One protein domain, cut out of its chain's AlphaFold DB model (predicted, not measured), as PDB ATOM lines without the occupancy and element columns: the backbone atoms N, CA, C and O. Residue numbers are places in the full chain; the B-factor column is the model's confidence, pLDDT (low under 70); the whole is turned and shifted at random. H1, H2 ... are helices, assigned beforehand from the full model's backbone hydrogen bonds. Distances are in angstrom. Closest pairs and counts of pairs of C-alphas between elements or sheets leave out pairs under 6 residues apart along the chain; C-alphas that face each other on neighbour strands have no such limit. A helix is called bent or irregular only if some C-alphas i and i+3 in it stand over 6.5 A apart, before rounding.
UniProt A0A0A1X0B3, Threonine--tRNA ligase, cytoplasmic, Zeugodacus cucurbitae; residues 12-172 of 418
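What this domain is: This is residues 12 to 172 of the 418 residues of the protein "Threonine--tRNA ligase, cytoplasmic" of Zeugodacus cucurbitae (UniProt A0A0A1X0B3). A long helix, H5, has H6 and H9 packed on different sides of it, while H1, H2 and H3 cluster at the far end of the body; H4 bridges the two parts. The 161 printed residues hold nine named helices, H1 to H9 in order, and no named strand: all helix, with mostly crossed packing. The whole is compact, radius of gyration of the C-alphas 15.8 A, spanning 42 by 40 by 27 A.

Where its parts are: Find C-alpha 12 at (112.190, 155.506, 140.900), where H1 runs to residue 23. Next come H2, residues 27 to 33, H3, 38 to 46, and H4, 48 to 59. H5, residues 67 to 91, covers 36.1 A from (94.377, 149.035, 127.006). Then read H6, 99 to 113, 20.4 A; H7, 122 to 132; H8, 136 to 141, irregular, with C-alphas 137 and 140 8.7 A apart; and H9, 154 to 170, 24.0 A, which ends with C-alpha 170 at (103.088, 170.013, 140.999).

How they stand to each other: Start at the hub, H1: it touches H3, about perpendicular at 86 degrees, C-alphas of Ile 18 and Ile 45 closest at 6.2 A. Its residues 17 to 21 touch H2, Tyr 21 to Val 30, C-alphas 6.5 A. H1 touches H4, Val 15 to Leu 52, C-alphas 6.8 A. H5 touches H6 at a steep tilt of 48 degrees, opposite ways, C-alphas of Thr 82 and Ala 106 6.2 A apart. Residues 77 to 85 of H5 touch residues 157 to 161 of H9, Val 81 to Leu 157, C-alphas 5.8 A. H7 is close to H5 but not clearly touching, Gly 79 to Phe 128, C-alphas 6.8 A; H8 touches no helix. Every O i to N i+4 pair is within hydrogen-bond range in H1 to H7 and H9; H8 has 0 of 2, and 1 of 3 O i to N i+3 pairs.

The domain as a whole: The C-alphas farthest apart, Val 26 and Gln 117, are 43.8 A apart. The printed part has no cut; the link from H8 to H9 is long, and no printed residue is under 70 in pLDDT.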
ATOM      1  N   GLU A  12     112.665 155.372 139.516       93.31
ATOM      2  CA  GLU A  12     112.190 155.506 140.900       93.31
ATOM      3  C   GLU A  12     113.306 156.056 141.800       93.31
ATOM      4  O   GLU A  12     113.101 156.994 142.570       93.31
ATOM      5  N   GLU A  13     114.533 155.567 141.615       94.81
ATOM      6  CA  GLU A  13     115.713 156.071 142.323       94.81
ATOM      7  C   GLU A  13     116.020 157.539 142.006       94.81
ATOM      8  O   GLU A  13     116.371 158.299 142.907       94.81
ATOM      9  N   ARG A  14     115.853 157.980 140.751       95.88
ATOM     10  CA  ARG A  14     116.014 159.398 140.378       95.88
ATOM     11  C   ARG A  14     114.960 160.275 141.048       95.88
ATOM     12  O   ARG A  14     115.287 161.355 141.535       95.88
ATOM     13  N   VAL A  15     113.712 159.810 141.120       94.56
ATOM     14  CA  VAL A  15     112.619 160.524 141.800       94.56
ATOM     15  C   VAL A  15     112.859 160.594 143.312       94.56
ATOM     16  O   VAL A  15     112.655 161.653 143.912       94.56
ATOM     17  N   LEU A  16     113.354 159.520 143.935       93.69
ATOM     18  CA  LEU A  16     113.779 159.534 145.339       93.69
ATOM     19  C   LEU A  16     114.989 160.458 145.564       93.69
ATOM     20  O   LEU A  16     115.003 161.188 146.552       93.69
ATOM     21  N   ALA A  17     115.959 160.506 144.646       95.38
ATOM     22  CA  ALA A  17     117.105 161.413 144.734       95.38
ATOM     23  C   ALA A  17     116.694 162.894 144.655       95.38
ATOM     24  O   ALA A  17     117.227 163.711 145.406       95.38
ATOM     25  N   ILE A  18     115.707 163.236 143.817       95.12
ATOM     26  CA  ILE A  18     115.118 164.585 143.767       95.12
ATOM     27  C   ILE A  18     114.449 164.936 145.107       95.12
ATOM     28  O   ILE A  18     114.693 166.019 145.638       95.12
ATOM     29  N   ARG A  19     113.661 164.020 145.693       92.44
ATOM     30  CA  ARG A  19     113.020 164.223 147.010       92.44
ATOM     31  C   ARG A  19     114.056 164.385 148.131       92.44
ATOM     32  O   ARG A  19     113.966 165.328 148.911       92.44
ATOM     33  N   LEU A  20     115.076 163.527 148.177       92.56
ATOM     34  CA  LEU A  20     116.131 163.593 149.194       92.56
ATOM     35  C   LEU A  20     116.977 164.871 149.069       92.56
ATOM     36  O   LEU A  20     117.378 165.433 150.084       92.56
ATOM     37  N   TYR A  21     117.211 165.363 147.848       93.69
ATOM     38  CA  TYR A  21     117.890 166.642 147.622       93.69
ATOM     39  C   TYR A  21     117.044 167.846 148.068       93.69
ATOM     40  O   TYR A  21     117.603 168.822 148.557       93.69
ATOM     41  N   GLN A  22     115.711 167.781 147.956       90.19
ATOM     42  CA  GLN A  22     114.818 168.817 148.500       90.19
ATOM     43  C   GLN A  22     114.877 168.887 150.035       90.19
ATOM     44  O   GLN A  22     114.849 169.981 150.587       90.19
ATOM     45  N   GLU A  23     115.005 167.747 150.723       87.50
ATOM     46  CA  GLU A  23     115.227 167.714 152.179       87.50
ATOM     47  C   GLU A  23     116.656 168.132 152.572       87.50
ATOM     48  O   GLU A  23     116.868 168.738 153.620       87.50
ATOM     49  N   LYS A  24     117.658 167.734 151.777       87.81
ATOM     50  CA  LYS A  24     119.094 167.817 152.099       87.81
ATOM     51  C   LYS A  24     119.885 168.192 150.828       87.81
ATOM     52  O   LYS A  24     120.432 167.293 150.182       87.81
ATOM     53  N   PRO A  25     119.989 169.489 150.465       90.62
ATOM     54  CA  PRO A  25     120.514 169.952 149.170       90.62
ATOM     55  C   PRO A  25     122.050 169.888 149.072       90.62
ATOM     56  O   PRO A  25     122.736 170.894 148.919       90.62
ATOM     57  N   VAL A  26     122.614 168.681 149.174       93.25
ATOM     58  CA  VAL A  26     124.059 168.409 149.107       93.25
ATOM     59  C   VAL A  26     124.296 167.203 148.199       93.25
ATOM     60  O   VAL A  26     124.053 166.061 148.594       93.25
ATOM     61  N   TYR A  27     124.801 167.444 146.983       94.62
ATOM     62  CA  TYR A  27     124.976 166.415 145.944       94.62
ATOM     63  C   TYR A  27     125.744 165.177 146.431       94.62
ATOM     64  O   TYR A  27     125.316 164.055 146.177       94.62
ATOM     65  N   GLN A  28     126.838 165.376 147.172       93.38
ATOM     66  CA  GLN A  28     127.681 164.301 147.712       93.38
ATOM     67  C   GLN A  28     126.930 163.426 148.731       93.38
ATOM     68  O   GLN A  28     127.052 162.203 148.706       93.38
ATOM     69  N   ARG A  29     126.102 164.033 149.597       92.44
ATOM     70  CA  ARG A  29     125.315 163.318 150.614       92.44
ATOM     71  C   ARG A  29     124.228 162.455 149.976       92.44
ATOM     72  O   ARG A  29     124.041 161.317 150.387       92.44
ATOM     73  N   VAL A  30     123.554 162.973 148.948       94.00
ATOM     74  CA  VAL A  30     122.592 162.188 148.159       94.00
ATOM     75  C   VAL A  30     123.320 161.062 147.411       94.00
ATOM     76  O   VAL A  30     122.917 159.909 147.506       94.00
ATOM     77  N   ALA A  31     124.438 161.355 146.741       93.69
ATOM     78  CA  ALA A  31     125.206 160.366 145.977       93.69
ATOM     79  C   ALA A  31     125.711 159.190 146.832       93.69
ATOM     80  O   ALA A  31     125.656 158.045 146.387       93.69
ATOM     81  N   SER A  32     126.133 159.470 148.070       91.75
ATOM     82  CA  SER A  32     126.522 158.464 149.066       91.75
ATOM     83  C   SER A  32     125.378 157.491 149.383       91.75
ATOM     84  O   SER A  32     125.558 156.281 149.242       91.75
ATOM     85  N   VAL A  33     124.178 158.001 149.699       90.50
ATOM     86  CA  VAL A  33     122.981 157.178 149.982       90.50
ATOM     87  C   VAL A  33     122.615 156.287 148.788       90.50
ATOM     88  O   VAL A  33     122.326 155.105 148.957       90.50
ATOM     89  N   PHE A  34     122.691 156.827 147.570       91.12
ATOM     90  CA  PHE A  34     122.391 156.095 146.336       91.12
ATOM     91  C   PHE A  34     123.557 155.238 145.800       91.12
ATOM     92  O   PHE A  34     123.386 154.542 144.796       91.12
ATOM     93  N   LYS A  35     124.727 155.257 146.457       91.12
ATOM     94  CA  LYS A  35     125.962 154.547 146.058       91.12
ATOM     95  C   LYS A  35     126.373 154.830 144.598       91.12
ATOM     96  O   LYS A  35     126.845 153.943 143.882       91.12
ATOM     97  N   CYS A  36     126.188 156.074 144.146       92.56
ATOM     98  CA  CYS A  36     126.490 156.531 142.785       92.56
ATOM     99  C   CYS A  36     127.437 157.745 142.770       92.56
ATOM    100  O   CYS A  36     127.923 158.186 143.808       92.56
ATOM    101  N   SER A  37     127.724 158.296 141.585       93.56
ATOM    102  CA  SER A  37     128.542 159.512 141.466       93.56
ATOM    103  C   SER A  37     127.740 160.779 141.807       93.56
ATOM    104  O   SER A  37     126.514 160.815 141.662       93.56
ATOM    105  N   TRP A  38     128.425 161.836 142.252       94.31
ATOM    106  CA  TRP A  38     127.796 163.122 142.576       94.31
ATOM    107  C   TRP A  38     127.453 163.930 141.317       94.31
ATOM    108  O   TRP A  38     126.441 164.631 141.301       94.31
ATOM    109  N   GLU A  39     128.219 163.764 140.235       93.81
ATOM    110  CA  GLU A  39     127.904 164.282 138.900       93.81
ATOM    111  C   GLU A  39     126.600 163.664 138.370       93.81
ATOM    112  O   GLU A  39     125.782 164.354 137.764       93.81
ATOM    113  N   GLN A  40     126.355 162.382 138.665       95.56
ATOM    114  CA  GLN A  40     125.108 161.708 138.312       95.56
ATOM    115  C   GLN A  40     123.913 162.298 139.074       95.56
ATOM    116  O   GLN A  40     122.871 162.533 138.464       95.56
ATOM    117  N   ILE A  41     124.057 162.623 140.368       96.62
ATOM    118  CA  ILE A  41     123.011 163.356 141.106       96.62
ATOM    119  C   ILE A  41     122.843 164.778 140.553       96.62
ATOM    120  O   ILE A  41     121.711 165.194 140.326       96.62
ATOM    121  N   ARG A  42     123.929 165.512 140.268       95.44
ATOM    122  CA  ARG A  42     123.864 166.837 139.617       95.44
ATOM    123  C   ARG A  42     123.027 166.772 138.331       95.44
ATOM    124  O   ARG A  42     122.129 167.591 138.160       95.44
ATOM    125  N   ASN A  43     123.264 165.772 137.481       96.50
ATOM    126  CA  ASN A  43     122.518 165.556 136.238       96.50
ATOM    127  C   ASN A  43     121.030 165.212 136.480       96.50
ATOM    128  O   ASN A  43     120.153 165.658 135.743       96.50
ATOM    129  N   VAL A  44     120.717 164.465 137.544       96.81
ATOM    130  CA  VAL A  44     119.331 164.168 137.961       96.81
ATOM    131  C   VAL A  44     118.600 165.411 138.487       96.81
ATOM    132  O   VAL A  44     117.421 165.589 138.200       96.81
ATOM    133  N   ILE A  45     119.286 166.297 139.214       96.06
ATOM    134  CA  ILE A  45     118.713 167.554 139.726       96.06
ATOM    135  C   ILE A  45     118.599 168.631 138.632       96.06
ATOM    136  O   ILE A  45     117.735 169.507 138.735       96.06
ATOM    137  N   ALA A  46     119.423 168.559 137.581       94.56
ATOM    138  CA  ALA A  46     119.286 169.379 136.379       94.56
ATOM    139  C   ALA A  46     118.039 168.976 135.569       94.56
ATOM    140  O   ALA A  46     117.127 169.782 135.422       94.56
ATOM    141  N   ASN A  47     117.936 167.708 135.153       95.94
ATOM    142  CA  ASN A  47     116.829 167.198 134.320       95.94
ATOM    143  C   ASN A  47     115.577 166.793 135.130       95.94
ATOM    144  O   ASN A  47     114.762 165.975 134.697       95.94
ATOM    145  N   ARG A  48     115.435 167.317 136.351       94.81
ATOM    146  CA  ARG A  48     114.396 166.927 137.320       94.81
ATOM    147  C   ARG A  48     112.974 167.072 136.780       94.81
ATOM    148  O   ARG A  48     112.120 166.261 137.111       94.81
ATOM    149  N   ASP A  49     112.722 168.105 135.980       94.19
ATOM    150  CA  ASP A  49     111.380 168.488 135.550       94.19
ATOM    151  C   ASP A  49     110.877 167.514 134.471       94.19
ATOM    152  O   ASP A  49     109.706 167.133 134.470       94.19
ATOM    153  N   ASP A  50     111.788 167.001 133.639       94.44
ATOM    154  CA  ASP A  50     111.535 165.914 132.691       94.44
ATOM    155  C   ASP A  50     111.382 164.564 133.398       94.44
ATOM    156  O   ASP A  50     110.464 163.805 133.090       94.44
ATOM    157  N   ILE A  51     112.221 164.287 134.404       95.44
ATOM    158  CA  ILE A  51     112.139 163.068 135.225       95.44
ATOM    159  C   ILE A  51     110.799 162.999 135.977       95.44
ATOM    160  O   ILE A  51     110.146 161.956 135.968       95.44
ATOM    161  N   LEU A  52     110.362 164.099 136.603       93.75
ATOM    162  CA  LEU A  52     109.088 164.178 137.329       93.75
ATOM    163  C   LEU A  52     107.878 164.147 136.384       93.75
ATOM    164  O   LEU A  52     106.858 163.548 136.738       93.75
ATOM    165  N   ARG A  53     107.989 164.738 135.186       92.62
ATOM    166  CA  ARG A  53     106.957 164.666 134.140       92.62
ATOM    167  C   ARG A  53     106.776 163.234 133.636       92.62
ATOM    168  O   ARG A  53     105.676 162.699 133.754       92.62
ATOM    169  N   TYR A  54     107.857 162.590 133.196       92.12
ATOM    170  CA  TYR A  54     107.844 161.209 132.704       92.12
ATOM    171  C   TYR A  54     107.394 160.211 133.782       92.12
ATOM    172  O   TYR A  54     106.521 159.382 133.535       92.12
ATOM    173  N   TYR A  55     107.884 160.347 135.021       92.88
ATOM    174  CA  TYR A  55     107.354 159.598 136.165       92.88
ATOM    175  C   TYR A  55     105.842 159.811 136.325       92.88
ATOM    176  O   TYR A  55     105.083 158.855 136.455       92.88
ATOM    177  N   GLY A  56     105.379 161.058 136.252       89.38
ATOM    178  CA  GLY A  56     103.959 161.380 136.304       89.38
ATOM    179  C   GLY A  56     103.126 160.749 135.178       89.38
ATOM    180  O   GLY A  56     101.957 160.436 135.404       89.38
ATOM    181  N   GLU A  57     103.694 160.556 133.989       88.19
ATOM    182  CA  GLU A  57     103.053 159.914 132.831       88.19
ATOM    183  C   GLU A  57     103.005 158.386 132.970       88.19
ATOM    184  O   GLU A  57     101.951 157.786 132.746       88.19
ATOM    185  N   CYS A  58     104.099 157.758 133.419       87.38
ATOM    186  CA  CYS A  58     104.197 156.316 133.681       87.38
ATOM    187  C   CYS A  58     103.251 155.806 134.783       87.38
ATOM    188  O   CYS A  58     103.040 154.596 134.883       87.38
ATOM    189  N   GLN A  59     102.716 156.712 135.607       86.12
ATOM    190  CA  GLN A  59     101.915 156.405 136.795       86.12
ATOM    191  C   GLN A  59     100.430 156.792 136.655       86.12
ATOM    192  O   GLN A  59      99.607 156.281 137.410       86.12
ATOM    193  N   THR A  60     100.048 157.661 135.705       84.31
ATOM    194  CA  THR A  60      98.634 158.035 135.489       84.31
ATOM    195  C   THR A  60      98.073 157.480 134.185       84.31
ATOM    196  O   THR A  60      98.475 157.904 133.096       84.31
ATOM    197  N   VAL A  61      97.100 156.577 134.318       85.00
ATOM    198  CA  VAL A  61      96.240 156.111 133.222       85.00
ATOM    199  C   VAL A  61      95.391 157.271 132.694       85.00
ATOM    200  O   VAL A  61      94.906 158.094 133.472       85.00
ATOM    201  N   THR A  62      95.198 157.331 131.380       84.75
ATOM    202  CA  THR A  62      94.340 158.303 130.690       84.75
ATOM    203  C   THR A  62      93.420 157.597 129.694       84.75
ATOM    204  O   THR A  62      93.761 156.537 129.178       84.75
ATOM    205  N   HIS A  63      92.289 158.214 129.340       79.69
ATOM    206  CA  HIS A  63      91.377 157.688 128.310       79.69
ATOM    207  C   HIS A  63      91.976 157.645 126.887       79.69
ATOM    208  O   HIS A  63      91.326 157.143 125.976       79.69
ATOM    209  N   LYS A  64      93.194 158.174 126.681       83.88
ATOM    210  CA  LYS A  64      93.943 158.083 125.416       83.88
ATOM    211  C   LYS A  64      94.942 156.919 125.392       83.88
ATOM    212  O   LYS A  64      95.553 156.673 124.356       83.88
ATOM    213  N   ASP A  65      95.147 156.229 126.515       87.69
ATOM    214  CA  ASP A  65      96.061 155.091 126.581       87.69
ATOM    215  C   ASP A  65      95.417 153.851 125.942       87.69
ATOM    216  O   ASP A  65      94.295 153.482 126.286       87.69
ATOM    217  N   MET A  66      96.157 153.146 125.080       88.50
ATOM    218  CA  MET A  66      95.763 151.800 124.643       88.50
ATOM    219  C   MET A  66      95.597 150.863 125.856       88.50
ATOM    220  O   MET A  66      96.375 150.991 126.806       88.50
ATOM    221  N   PRO A  67      94.667 149.882 125.842       85.94
ATOM    222  CA  PRO A  67      94.377 149.035 127.006       85.94
ATOM    223  C   PRO A  67      95.604 148.353 127.632       85.94
ATOM    224  O   PRO A  67      95.732 148.309 128.854       85.94
ATOM    225  N   GLU A  68      96.557 147.892 126.816       85.94
ATOM    226  CA  GLU A  68      97.821 147.313 127.293       85.94
ATOM    227  C   GLU A  68      98.712 148.342 128.006       85.94
ATOM    228  O   GLU A  68      99.284 148.058 129.061       85.94
ATOM    229  N   PHE A  69      98.800 149.561 127.469       88.31
ATOM    230  CA  PHE A  69      99.577 150.654 128.052       88.31
ATOM    231  C   PHE A  69      98.935 151.149 129.355       88.31
ATOM    232  O   PHE A  69      99.628 151.303 130.362       88.31
ATOM    233  N   ALA A  70      97.605 151.281 129.380       90.06
ATOM    234  CA  ALA A  70      96.826 151.555 130.584       90.06
ATOM    235  C   ALA A  70      97.051 150.479 131.665       90.06
ATOM    236  O   ALA A  70      97.345 150.805 132.816       90.06
ATOM    237  N   ARG A  71      96.990 149.191 131.297       92.44
ATOM    238  CA  ARG A  71      97.281 148.062 132.196       92.44
ATOM    239  C   ARG A  71      98.711 148.119 132.736       92.44
ATOM    240  O   ARG A  71      98.903 147.956 133.938       92.44
ATOM    241  N   ASN A  72      99.702 148.400 131.893       91.69
ATOM    242  CA  ASN A  72     101.098 148.497 132.323       91.69
ATOM    243  C   ASN A  72     101.324 149.686 133.277       91.69
ATOM    244  O   ASN A  72     101.996 149.524 134.293       91.69
ATOM    245  N   LYS A  73     100.674 150.837 133.049       93.44
ATOM    246  CA  LYS A  73     100.649 151.947 134.022       93.44
ATOM    247  C   LYS A  73      99.998 151.550 135.352       93.44
ATOM    248  O   LYS A  73     100.552 151.868 136.403       93.44
ATOM    249  N   LYS A  74      98.878 150.807 135.342       94.19
ATOM    250  CA  LYS A  74      98.291 150.259 136.585       94.19
ATOM    251  C   LYS A  74      99.277 149.343 137.327       94.19
ATOM    252  O   LYS A  74      99.332 149.394 138.551       94.19
ATOM    253  N   ILE A  75     100.061 148.528 136.613       94.88
ATOM    254  CA  ILE A  75     101.076 147.632 137.205       94.88
ATOM    255  C   ILE A  75     102.247 148.431 137.806       94.88
ATOM    256  O   ILE A  75     102.696 148.107 138.905       94.88
ATOM    257  N   ASN A  76     102.694 149.509 137.153       94.00
ATOM    258  CA  ASN A  76     103.698 150.428 137.708       94.00
ATOM    259  C   ASN A  76     103.193 151.108 138.993       94.00
ATOM    260  O   ASN A  76     103.909 151.170 139.993       94.00
ATOM    261  N   PHE A  77     101.937 151.564 138.989       95.88
ATOM    262  CA  PHE A  77     101.311 152.179 140.157       95.88
ATOM    263  C   PHE A  77     101.112 151.178 141.305       95.88
ATOM    264  O   PHE A  77     101.436 151.488 142.450       95.88
ATOM    265  N   LEU A  78     100.691 149.943 141.005       96.69
ATOM    266  CA  LEU A  78     100.683 148.830 141.962       96.69
ATOM    267  C   LEU A  78     102.073 148.610 142.580       96.69
ATOM    268  O   LEU A  78     102.167 148.399 143.791       96.69
ATOM    269  N   GLY A  79     103.139 148.689 141.777       96.25
ATOM    270  CA  GLY A  79     104.524 148.676 142.253       96.25
ATOM    271  C   GLY A  79     104.764 149.743 143.320       96.25
ATOM    272  O   GLY A  79     105.137 149.408 144.442       96.25
ATOM    273  N   ASN A  80     104.436 151.002 143.029       95.12
ATOM    274  CA  ASN A  80     104.642 152.110 143.967       95.12
ATOM    275  C   ASN A  80     103.816 152.002 145.256       95.12
ATOM    276  O   ASN A  80     104.344 152.260 146.336       95.12
ATOM    277  N   VAL A  81     102.558 151.564 145.176       97.31
ATOM    278  CA  VAL A  81     101.714 151.332 146.363       97.31
ATOM    279  C   VAL A  81     102.249 150.164 147.206       97.31
ATOM    280  O   VAL A  81     102.261 150.222 148.437       97.31
ATOM    281  N   THR A  82     102.765 149.117 146.555       97.38
ATOM    282  CA  THR A  82     103.394 147.969 147.231       97.38
ATOM    283  C   THR A  82     104.743 148.351 147.861       97.38
ATOM    284  O   THR A  82     105.070 147.879 148.951       97.38
ATOM    285  N   TYR A  83     105.508 149.241 147.228       96.31
ATOM    286  CA  TYR A  83     106.756 149.783 147.768       96.31
ATOM    287  C   TYR A  83     106.524 150.697 148.975       96.31
ATOM    288  O   TYR A  83     107.227 150.579 149.978       96.31
ATOM    289  N   GLU A  84     105.501 151.551 148.938       96.00
ATOM    290  CA  GLU A  84     105.132 152.374 150.092       96.00
ATOM    291  C   GLU A  84     104.693 151.510 151.287       96.00
ATOM    292  O   GLU A  84     105.099 151.783 152.419       96.00
ATOM    293  N   PHE A  85     103.967 150.409 151.048       97.25
ATOM    294  CA  PHE A  85     103.692 149.411 152.088       97.25
ATOM    295  C   PHE A  85     104.987 148.852 152.704       97.25
ATOM    296  O   PHE A  85     105.096 148.816 153.928       97.25
ATOM    297  N   VAL A  86     105.981 148.472 151.889       96.44
ATOM    298  CA  VAL A  86     107.293 147.992 152.370       96.44
ATOM    299  C   VAL A  86     107.998 149.053 153.223       96.44
ATOM    300  O   VAL A  86     108.427 148.744 154.335       96.44
ATOM    301  N   ARG A  87     108.062 150.312 152.760       94.38
ATOM    302  CA  ARG A  87     108.683 151.428 153.503       94.38
ATOM    303  C   ARG A  87     108.052 151.625 154.880       94.38
ATOM    304  O   ARG A  87     108.774 151.727 155.870       94.38
ATOM    305  N   ARG A  88     106.720 151.669 154.950       95.94
ATOM    306  CA  ARG A  88     105.976 151.887 156.202       95.94
ATOM    307  C   ARG A  88     106.058 150.688 157.143       95.94
ATOM    308  O   ARG A  88     106.297 150.877 158.333       95.94
ATOM    309  N   ALA A  89     105.900 149.474 156.615       95.31
ATOM    310  CA  ALA A  89     105.975 148.240 157.393       95.31
ATOM    311  C   ALA A  89     107.351 148.076 158.059       95.31
ATOM    312  O   ALA A  89     107.414 147.756 159.247       95.31
ATOM    313  N   HIS A  90     108.428 148.372 157.315       94.12
ATOM    314  CA  HIS A  90     109.795 148.378 157.832       94.12
ATOM    315  C   HIS A  90     110.007 149.476 158.884       94.12
ATOM    316  O   HIS A  90     110.358 149.172 160.022       94.12
ATOM    317  N   TYR A  91     109.734 150.741 158.534       94.25
ATOM    318  CA  TYR A  91     109.990 151.893 159.407       94.25
ATOM    319  C   TYR A  91     109.276 151.783 160.761       94.25
ATOM    320  O   TYR A  91     109.882 151.994 161.807       94.25
ATOM    321  N   HIS A  92     107.998 151.393 160.749       93.69
ATOM    322  CA  HIS A  92     107.188 151.222 161.962       93.69
ATOM    323  C   HIS A  92     107.321 149.828 162.599       93.69
ATOM    324  O   HIS A  92     106.534 149.506 163.487       93.69
ATOM    325  N   ARG A  93     108.272 148.995 162.134       91.31
ATOM    326  CA  ARG A  93     108.574 147.628 162.622       91.31
ATOM    327  C   ARG A  93     107.327 146.760 162.846       91.31
ATOM    328  O   ARG A  93     107.221 146.033 163.828       91.31
ATOM    329  N   SER A  94     106.356 146.880 161.945       87.19
ATOM    330  CA  SER A  94     104.968 146.453 162.186       87.19
ATOM    331  C   SER A  94     104.593 145.127 161.526       87.19
ATOM    332  O   SER A  94     103.609 144.509 161.926       87.19
ATOM    333  N   VAL A  95     105.360 144.674 160.529       90.12
ATOM    334  CA  VAL A  95     105.171 143.383 159.851       90.12
ATOM    335  C   VAL A  95     106.533 142.830 159.435       90.12
ATOM    336  O   VAL A  95     107.315 143.542 158.805       90.12
ATOM    337  N   THR A  96     106.807 141.553 159.715       91.31
ATOM    338  CA  THR A  96     107.978 140.849 159.169       91.31
ATOM    339  C   THR A  96     107.822 140.685 157.656       91.31
ATOM    340  O   THR A  96     106.926 139.987 157.179       91.31
ATOM    341  N   LEU A  97     108.678 141.354 156.885       94.75
ATOM    342  CA  LEU A  97     108.576 141.413 155.429       94.75
ATOM    343  C   LEU A  97     109.222 140.194 154.758       94.75
ATOM    344  O   LEU A  97     110.339 139.807 155.084       94.75
ATOM    345  N   ASN A  98     108.507 139.588 153.806       94.94
ATOM    346  CA  ASN A  98     108.980 138.473 152.982       94.94
ATOM    347  C   ASN A  98     108.157 138.362 151.678       94.94
ATOM    348  O   ASN A  98     107.153 139.056 151.495       94.94
ATOM    349  N   ASP A  99     108.548 137.452 150.778       95.38
ATOM    350  CA  ASP A  99     107.898 137.256 149.469       95.38
ATOM    351  C   ASP A  99     106.419 136.846 149.551       95.38
ATOM    352  O   ASP A  99     105.653 137.163 148.640       95.38
ATOM    353  N   ALA A 100     105.999 136.141 150.608       95.50
ATOM    354  CA  ALA A 100     104.611 135.714 150.774       95.50
ATOM    355  C   ALA A 100     103.721 136.891 151.200       95.50
ATOM    356  O   ALA A 100     102.693 137.138 150.567       95.50
ATOM    357  N   VAL A 101     104.159 137.671 152.195       95.81
ATOM    358  CA  VAL A 101     103.492 138.908 152.641       95.81
ATOM    359  C   VAL A 101     103.411 139.920 151.496       95.81
ATOM    360  O   VAL A 101     102.345 140.483 151.237       95.81
ATOM    361  N   LEU A 102     104.510 140.107 150.755       96.81
ATOM    362  CA  LEU A 102     104.563 141.020 149.611       96.81
ATOM    363  C   LEU A 102     103.596 140.590 148.494       96.81
ATOM    364  O   LEU A 102     102.825 141.410 147.995       96.81
ATOM    365  N   ARG A 103     103.573 139.294 148.147       97.00
ATOM    366  CA  ARG A 103     102.635 138.725 147.163       97.00
ATOM    367  C   ARG A 103     101.180 138.879 147.601       97.00
ATOM    368  O   ARG A 103     100.347 139.272 146.788       97.00
ATOM    369  N   GLN A 104     100.868 138.603 148.868       96.81
ATOM    370  CA  GLN A 104      99.511 138.724 149.404       96.81
ATOM    371  C   GLN A 104      99.027 140.184 149.393       96.81
ATOM    372  O   GLN A 104      97.876 140.446 149.039       96.81
ATOM    373  N   ARG A 105      99.904 141.146 149.716       96.56
ATOM    374  CA  ARG A 105      99.599 142.581 149.601       96.56
ATOM    375  C   ARG A 105      99.368 142.990 148.144       96.56
ATOM    376  O   ARG A 105      98.359 143.627 147.857       96.56
ATOM    377  N   ALA A 106     100.248 142.576 147.231       97.50
ATOM    378  CA  ALA A 106     100.132 142.881 145.806       97.50
ATOM    379  C   ALA A 106      98.862 142.285 145.165       97.50
ATOM    380  O   ALA A 106      98.277 142.918 144.291       97.50
ATOM    381  N   LEU A 107      98.391 141.115 145.619       96.75
ATOM    382  CA  LEU A 107      97.096 140.549 145.214       96.75
ATOM    383  C   LEU A 107      95.924 141.433 145.671       96.75
ATOM    384  O   LEU A 107      95.148 141.879 144.833       96.75
ATOM    385  N   LYS A 108      95.848 141.784 146.964       96.50
ATOM    386  CA  LYS A 108      94.783 142.670 147.483       96.50
ATOM    387  C   LYS A 108      94.748 144.025 146.758       96.50
ATOM    388  O   LYS A 108      93.676 144.554 146.484       96.50
ATOM    389  N   LEU A 109      95.916 144.581 146.431       97.12
ATOM    390  CA  LEU A 109      96.031 145.841 145.694       97.12
ATOM    391  C   LEU A 109      95.680 145.703 144.201       97.12
ATOM    392  O   LEU A 109      95.023 146.590 143.662       97.12
ATOM    393  N   ARG A 110      96.045 144.593 143.539       96.19
ATOM    394  CA  ARG A 110      95.605 144.262 142.166       96.19
ATOM    395  C   ARG A 110      94.082 144.278 142.056       96.19
ATOM    396  O   ARG A 110      93.557 144.822 141.087       96.19
ATOM    397  N   ASP A 111      93.407 143.673 143.030       95.94
ATOM    398  CA  ASP A 111      91.951 143.512 143.029       95.94
ATOM    399  C   ASP A 111      91.252 144.875 143.166       95.94
ATOM    400  O   ASP A 111      90.347 145.187 142.393       95.94
ATOM    401  N   ILE A 112      91.747 145.738 144.061       95.88
ATOM    402  CA  ILE A 112      91.258 147.118 144.238       95.88
ATOM    403  C   ILE A 112      91.535 147.985 142.997       95.88
ATOM    404  O   ILE A 112      90.684 148.772 142.591       95.88
ATOM    405  N   LEU A 113      92.707 147.838 142.370       94.44
ATOM    406  CA  LEU A 113      93.087 148.589 141.165       94.44
ATOM    407  C   LEU A 113      92.471 148.025 139.870       94.44
ATOM    408  O   LEU A 113      92.641 148.628 138.806       94.44
ATOM    409  N   GLN A 114      91.761 146.892 139.938       94.62
ATOM    410  CA  GLN A 114      91.159 146.187 138.800       94.62
ATOM    411  C   GLN A 114      92.173 145.960 137.663       94.62
ATOM    412  O   GLN A 114      92.040 146.497 136.559       94.62
ATOM    413  N   ILE A 115      93.249 145.226 137.960       94.00
ATOM    414  CA  ILE A 115      94.293 144.890 136.977       94.00
ATOM    415  C   ILE A 115      94.060 143.480 136.439       94.00
ATOM    416  O   ILE A 115      94.491 142.482 137.021       94.00
ATOM    417  N   GLU A 116      93.374 143.411 135.303       90.25
ATOM    418  CA  GLU A 116      93.059 142.157 134.625       90.25
ATOM    419  C   GLU A 116      94.309 141.406 134.150       90.25
ATOM    420  O   GLU A 116      95.330 141.992 133.763       90.25
ATOM    421  N   GLN A 117      94.212 140.074 134.178       88.69
ATOM    422  CA  GLN A 117      95.258 139.150 133.727       88.69
ATOM    423  C   GLN A 117      96.642 139.454 134.338       88.69
ATOM    424  O   GLN A 117      97.678 139.281 133.693       88.69
ATOM    425  N   PHE A 118      96.678 139.938 135.583       93.38
ATOM    426  CA  PHE A 118      97.907 140.173 136.333       93.38
ATOM    427  C   PHE A 118      97.988 139.268 137.568       93.38
ATOM    428  O   PHE A 118      97.018 139.078 138.304       93.38
ATOM    429  N   HIS A 119      99.176 138.715 137.803       92.75
ATOM    430  CA  HIS A 119      99.469 137.823 138.918       92.75
ATOM    431  C   HIS A 119     100.872 138.156 139.456       92.75
ATOM    432  O   HIS A 119     101.821 138.078 138.673       92.75
ATOM    433  N   PRO A 120     101.037 138.506 140.754       93.81
ATOM    434  CA  PRO A 120     102.339 138.799 141.372       93.81
ATOM    435  C   PRO A 120     103.240 137.547 141.484       93.81
ATOM    436  O   PRO A 120     103.416 136.942 142.546       93.81
ATOM    437  N   ASN A 121     103.768 137.112 140.341       95.38
ATOM    438  CA  ASN A 121     104.570 135.904 140.185       95.38
ATOM    439  C   ASN A 121     106.038 136.121 140.619       95.38
ATOM    440  O   ASN A 121     106.441 137.219 141.005       95.38
ATOM    441  N   LYS A 122     106.857 135.060 140.567       95.44
ATOM    442  CA  LYS A 122     108.269 135.117 140.991       95.44
ATOM    443  C   LYS A 122     109.114 136.101 140.165       95.44
ATOM    444  O   LYS A 122     110.021 136.704 140.728       95.44
ATOM    445  N   ALA A 123     108.812 136.286 138.877       95.75
ATOM    446  CA  ALA A 123     109.517 137.245 138.024       95.75
ATOM    447  C   ALA A 123     109.190 138.688 138.435       95.75
ATOM    448  O   ALA A 123     110.098 139.431 138.791       95.75
ATOM    449  N   TRP A 124     107.901 139.041 138.541       96.38
ATOM    450  CA  TRP A 124     107.483 140.374 138.994       96.38
ATOM    451  C   TRP A 124     108.023 140.721 140.388       96.38
ATOM    452  O   TRP A 124     108.429 141.853 140.617       96.38
ATOM    453  N   LEU A 125     108.087 139.755 141.312       96.31
ATOM    454  CA  LEU A 125     108.688 139.967 142.637       96.31
ATOM    455  C   LEU A 125     110.202 140.236 142.564       96.31
ATOM    456  O   LEU A 125     110.709 141.051 143.332       96.31
ATOM    457  N   ALA A 126     110.925 139.584 141.649       95.75
ATOM    458  CA  ALA A 126     112.350 139.838 141.431       95.75
ATOM    459  C   ALA A 126     112.591 141.207 140.770       95.75
ATOM    460  O   ALA A 126     113.453 141.963 141.223       95.75
ATOM    461  N   ASP A 127     111.792 141.561 139.761       95.00
ATOM    462  CA  ASP A 127     111.849 142.871 139.106       95.00
ATOM    463  C   ASP A 127     111.467 144.002 140.070       95.00
ATOM    464  O   ASP A 127     112.169 145.007 140.136       95.00
ATOM    465  N   PHE A 128     110.433 143.815 140.899       96.06
ATOM    466  CA  PHE A 128     110.067 144.731 141.983       96.06
ATOM    467  C   PHE A 128     111.251 144.975 142.929       96.06
ATOM    468  O   PHE A 128     111.649 146.124 143.128       96.06
ATOM    469  N   LYS A 129     111.869 143.913 143.470       94.50
ATOM    470  CA  LYS A 129     113.033 144.047 144.367       94.50
ATOM    471  C   LYS A 129     114.181 144.808 143.707       94.50
ATOM    472  O   LYS A 129     114.792 145.663 144.343       94.50
ATOM    473  N   LYS A 130     114.439 144.535 142.426       93.25
ATOM    474  CA  LYS A 130     115.492 145.173 141.626       93.25
ATOM    475  C   LYS A 130     115.213 146.652 141.327       93.25
ATOM    476  O   LYS A 130     116.139 147.456 141.391       93.25
ATOM    477  N   VAL A 131     113.970 147.020 141.012       93.19
ATOM    478  CA  VAL A 131     113.560 148.416 140.754       93.19
ATOM    479  C   VAL A 131     113.604 149.247 142.036       93.19
ATOM    480  O   VAL A 131     114.114 150.366 142.029       93.19
ATOM    481  N   TYR A 132     113.125 148.692 143.146       92.31
ATOM    482  CA  TYR A 132     112.984 149.415 144.412       92.31
ATOM    483  C   TYR A 132     114.161 149.239 145.390       92.31
ATOM    484  O   TYR A 132     114.117 149.773 146.499       92.31
ATOM    485  N   ASN A 133     115.207 148.507 144.986       91.12
ATOM    486  CA  ASN A 133     116.369 148.131 145.803       91.12
ATOM    487  C   ASN A 133     115.959 147.495 147.156       91.12
ATOM    488  O   ASN A 133     116.444 147.890 148.215       91.12
ATOM    489  N   VAL A 134     115.036 146.527 147.119       92.56
ATOM    490  CA  VAL A 134     114.501 145.840 148.311       92.56
ATOM    491  C   VAL A 134     115.170 144.475 148.483       92.56
ATOM    492  O   VAL A 134     114.889 143.530 147.744       92.56
ATOM    493  N   GLU A 135     116.017 144.369 149.501       91.50
ATOM    494  CA  GLU A 135     116.689 143.147 149.950       91.50
ATOM    495  C   GLU A 135     116.169 142.832 151.360       91.50
ATOM    496  O   GLU A 135     116.233 143.697 152.232       91.50
ATOM    497  N   TRP A 136     115.602 141.641 151.601       90.44
ATOM    498  CA  TRP A 136     114.974 141.332 152.901       90.44
ATOM    499  C   TRP A 136     115.992 141.259 154.038       90.44
ATOM    500  O   TRP A 136     115.724 141.730 155.140       90.44
ATOM    501  N   ASP A 137     117.174 140.737 153.731       88.81
ATOM    502  CA  ASP A 137     118.297 140.552 154.650       88.81
ATOM    503  C   ASP A 137     119.070 141.867 154.909       88.81
ATOM    504  O   ASP A 137     120.027 141.893 155.676       88.81
ATOM    505  N   ASN A 138     118.673 142.961 154.245       88.94
ATOM    506  CA  ASN A 138     119.371 144.251 154.215       88.94
ATOM    507  C   ASN A 138     118.373 145.427 154.072       88.94
ATOM    508  O   ASN A 138     118.591 146.383 153.323       88.94
ATOM    509  N   LEU A 139     117.237 145.360 154.778       89.25
ATOM    510  CA  LEU A 139     116.201 146.402 154.721       89.25
ATOM    511  C   LEU A 139     116.656 147.760 155.286       89.25
ATOM    512  O   LEU A 139     116.076 148.782 154.926       89.25
ATOM    513  N   ASP A 140     117.721 147.814 156.088       84.38
ATOM    514  CA  ASP A 140     118.328 149.076 156.539       84.38
ATOM    515  C   ASP A 140     118.979 149.882 155.394       84.38
ATOM    516  O   ASP A 140     119.170 151.092 155.517       84.38
ATOM    517  N   ALA A 141     119.246 149.260 154.238       84.81
ATOM    518  CA  ALA A 141     119.652 149.970 153.022       84.81
ATOM    519  C   ALA A 141     118.480 150.662 152.284       84.81
ATOM    520  O   ALA A 141     118.703 151.328 151.266       84.81
ATOM    521  N   LEU A 142     117.238 150.516 152.762       88.56
ATOM    522  CA  LEU A 142     116.045 151.102 152.151       88.56
ATOM    523  C   LEU A 142     116.025 152.632 152.300       88.56
ATOM    524  O   LEU A 142     116.052 153.182 153.399       88.56
ATOM    525  N   ILE A 143     115.906 153.340 151.177       85.88
ATOM    526  CA  ILE A 143     115.956 154.806 151.155       85.88
ATOM    527  C   ILE A 143     114.619 155.395 151.627       85.88
ATOM    528  O   ILE A 143     113.613 155.399 150.913       85.88
ATOM    529  N   ILE A 144     114.611 155.933 152.847       85.19
ATOM    530  CA  ILE A 144     113.434 156.545 153.468       85.19
ATOM    531  C   ILE A 144     113.629 158.067 153.564       85.19
ATOM    532  O   ILE A 144     114.404 158.567 154.372       85.19
ATOM    533  N   CYS A 145     112.910 158.799 152.707       80.56
ATOM    534  CA  CYS A 145     112.733 160.253 152.797       80.56
ATOM    535  C   CYS A 145     111.554 160.567 153.740       80.56
ATOM    536  O   CYS A 145     110.501 159.922 153.617       80.56
ATOM    537  N   GLY A 146     111.731 161.533 154.644       82.25
ATOM    538  CA  GLY A 146     110.772 161.890 155.698       82.25
ATOM    539  C   GLY A 146     110.398 160.753 156.666       82.25
ATOM    540  O   GLY A 146     110.962 159.662 156.631       82.25
ATOM    541  N   VAL A 147     109.406 161.012 157.524       87.06
ATOM    542  CA  VAL A 147     108.727 159.988 158.340       87.06
ATOM    543  C   VAL A 147     107.546 159.427 157.527       87.06
ATOM    544  O   VAL A 147     106.662 160.201 157.152       87.06
ATOM    545  N   PRO A 148     107.493 158.119 157.207       89.62
ATOM    546  CA  PRO A 148     106.350 157.528 156.508       89.62
ATOM    547  C   PRO A 148     105.088 157.496 157.392       89.62
ATOM    548  O   PRO A 148     105.208 157.226 158.589       89.62
ATOM    549  N   PRO A 149     103.871 157.684 156.841       92.25
ATOM    550  CA  PRO A 149     102.632 157.510 157.604       92.25
ATOM    551  C   PRO A 149     102.505 156.094 158.188       92.25
ATOM    552  O   PRO A 149     102.958 155.126 157.581       92.25
ATOM    553  N   ARG A 150     101.874 155.951 159.361       92.69
ATOM    554  CA  ARG A 150     101.827 154.667 160.092       92.69
ATOM    555  C   ARG A 150     100.800 153.659 159.560       92.69
ATOM    556  O   ARG A 150     100.915 152.468 159.831       92.69
ATOM    557  N   SER A 151      99.798 154.117 158.812       95.94
ATOM    558  CA  SER A 151      98.750 153.249 158.262       95.94
ATOM    559  C   SER A 151      99.301 152.269 157.216       95.94
ATOM    560  O   SER A 151     100.144 152.615 156.387       95.94
ATOM    561  N   LEU A 152      98.772 151.044 157.240       95.69
ATOM    562  CA  LEU A 152      99.011 149.994 156.246       95.69
ATOM    563  C   LEU A 152      97.702 149.558 155.557       95.69
ATOM    564  O   LEU A 152      97.640 148.445 155.022       95.69
ATOM    565  N   ASP A 153      96.649 150.384 155.591       96.56
ATOM    566  CA  ASP A 153      95.437 150.110 154.813       96.56
ATOM    567  C   ASP A 153      95.657 150.384 153.319       96.56
ATOM    568  O   ASP A 153      96.356 151.313 152.917       96.56
ATOM    569  N   ASN A 154      95.025 149.567 152.480       96.75
ATOM    570  CA  ASN A 154      95.151 149.654 151.034       96.75
ATOM    571  C   ASN A 154      94.608 150.975 150.460       96.75
ATOM    572  O   ASN A 154      95.159 151.443 149.464       96.75
ATOM    573  N   LYS A 155      93.563 151.585 151.046       96.38
ATOM    574  CA  LYS A 155      92.989 152.840 150.527       96.38
ATOM    575  C   LYS A 155      93.929 154.016 150.773       96.38
ATOM    576  O   LYS A 155      94.258 154.719 149.827       96.38
ATOM    577  N   ASP A 156      94.415 154.182 152.002       97.12
ATOM    578  CA  ASP A 156      95.372 155.244 152.351       97.12
ATOM    579  C   ASP A 156      96.732 155.061 151.645       97.12
ATOM    580  O   ASP A 156      97.318 156.039 151.185       97.12
ATOM    581  N   LEU A 157      97.208 153.824 151.451       97.31
ATOM    582  CA  LEU A 157      98.383 153.559 150.609       97.31
ATOM    583  C   LEU A 157      98.170 154.057 149.162       97.31
ATOM    584  O   LEU A 157      99.030 154.749 148.611       97.31
ATOM    585  N   ILE A 158      97.015 153.756 148.552       96.62
ATOM    586  CA  ILE A 158      96.652 154.218 147.198       96.62
ATOM    587  C   ILE A 158      96.501 155.746 147.150       96.62
ATOM    588  O   ILE A 158      97.030 156.391 146.238       96.62
ATOM    589  N   GLU A 159      95.817 156.344 148.124       96.69
ATOM    590  CA  GLU A 159      95.597 157.790 148.208       96.69
ATOM    591  C   GLU A 159      96.924 158.543 148.377       96.69
ATOM    592  O   GLU A 159      97.196 159.495 147.642       96.69
ATOM    593  N   TYR A 160      97.797 158.078 149.275       95.94
ATOM    594  CA  TYR A 160      99.132 158.636 149.472       95.94
ATOM    595  C   TYR A 160      99.967 158.575 148.191       95.94
ATOM    596  O   TYR A 160     100.538 159.590 147.790       95.94
ATOM    597  N   CYS A 161     100.016 157.428 147.506       94.88
ATOM    598  CA  CYS A 161     100.746 157.312 146.242       94.88
ATOM    599  C   CYS A 161     100.161 158.230 145.158       94.88
ATOM    600  O   CYS A 161     100.921 158.898 144.455       94.88
ATOM    601  N   THR A 162      98.832 158.357 145.084       94.88
ATOM    602  CA  THR A 162      98.148 159.303 144.183       94.88
ATOM    603  C   THR A 162      98.545 160.749 144.495       94.88
ATOM    604  O   THR A 162      98.983 161.483 143.605       94.88
ATOM    605  N   ARG A 163      98.499 161.148 145.774       94.12
ATOM    606  CA  ARG A 163      98.931 162.466 146.263       94.12
ATOM    607  C   ARG A 163     100.417 162.723 145.999       94.12
ATOM    608  O   ARG A 163     100.781 163.848 145.668       94.12
ATOM    609  N   MET A 164     101.278 161.710 146.077       90.69
ATOM    610  CA  MET A 164     102.711 161.841 145.780       90.69
ATOM    611  C   MET A 164     103.012 161.940 144.276       90.69
ATOM    612  O   MET A 164     103.933 162.667 143.899       90.69
ATOM    613  N   VAL A 165     102.226 161.295 143.406       90.88
ATOM    614  CA  VAL A 165     102.282 161.504 141.944       90.88
ATOM    615  C   VAL A 165     101.771 162.903 141.579       90.88
ATOM    616  O   VAL A 165     102.413 163.600 140.791       90.88
ATOM    617  N   ALA A 166     100.685 163.370 142.202       90.62
ATOM    618  CA  ALA A 166     100.214 164.747 142.050       90.62
ATOM    619  C   ALA A 166     101.260 165.765 142.546       90.62
ATOM    620  O   ALA A 166     101.567 166.722 141.835       90.62
ATOM    621  N   LYS A 167     101.889 165.523 143.707       89.50
ATOM    622  CA  LYS A 167     102.981 166.355 144.238       89.50
ATOM    623  C   LYS A 167     104.167 166.404 143.272       89.50
ATOM    624  O   LYS A 167     104.652 167.497 142.994       89.50
ATOM    625  N   ALA A 168     104.582 165.266 142.709       87.69
ATOM    626  CA  ALA A 168     105.639 165.196 141.699       87.69
ATOM    627  C   ALA A 168     105.327 166.067 140.470       87.69
ATOM    628  O   ALA A 168     106.161 166.883 140.087       87.69
ATOM    629  N   LYS A 169     104.106 165.981 139.919       87.50
ATOM    630  CA  LYS A 169     103.661 166.866 138.825       87.50
ATOM    631  C   LYS A 169     103.622 168.343 139.245       87.50
ATOM    632  O   LYS A 169     104.022 169.209 138.479       87.50
ATOM    633  N   SER A 170     103.202 168.641 140.477       87.56
ATOM    634  CA  SER A 170     103.088 170.013 140.999       87.56
ATOM    635  C   SER A 170     104.422 170.715 141.286       87.56
ATOM    636  O   SER A 170     104.417 171.930 141.496       87.56
ATOM    637  N   LEU A 171     105.529 169.963 141.343       84.38
ATOM    638  CA  LEU A 171     106.891 170.465 141.554       84.38
ATOM    639  C   LEU A 171     107.558 170.945 140.256       84.38
ATOM    640  O   LEU A 171     108.540 171.685 140.337       84.38
ATOM    641  N   ILE A 172     107.029 170.542 139.094       85.62
ATOM    642  CA  ILE A 172     107.566 170.891 137.776       85.62
ATOM    643  C   ILE A 172     107.640 172.418 137.647       85.62
ATOM    644  O   ILE A 172     106.646 173.115 137.856       85.62
TER     645      ILE A 172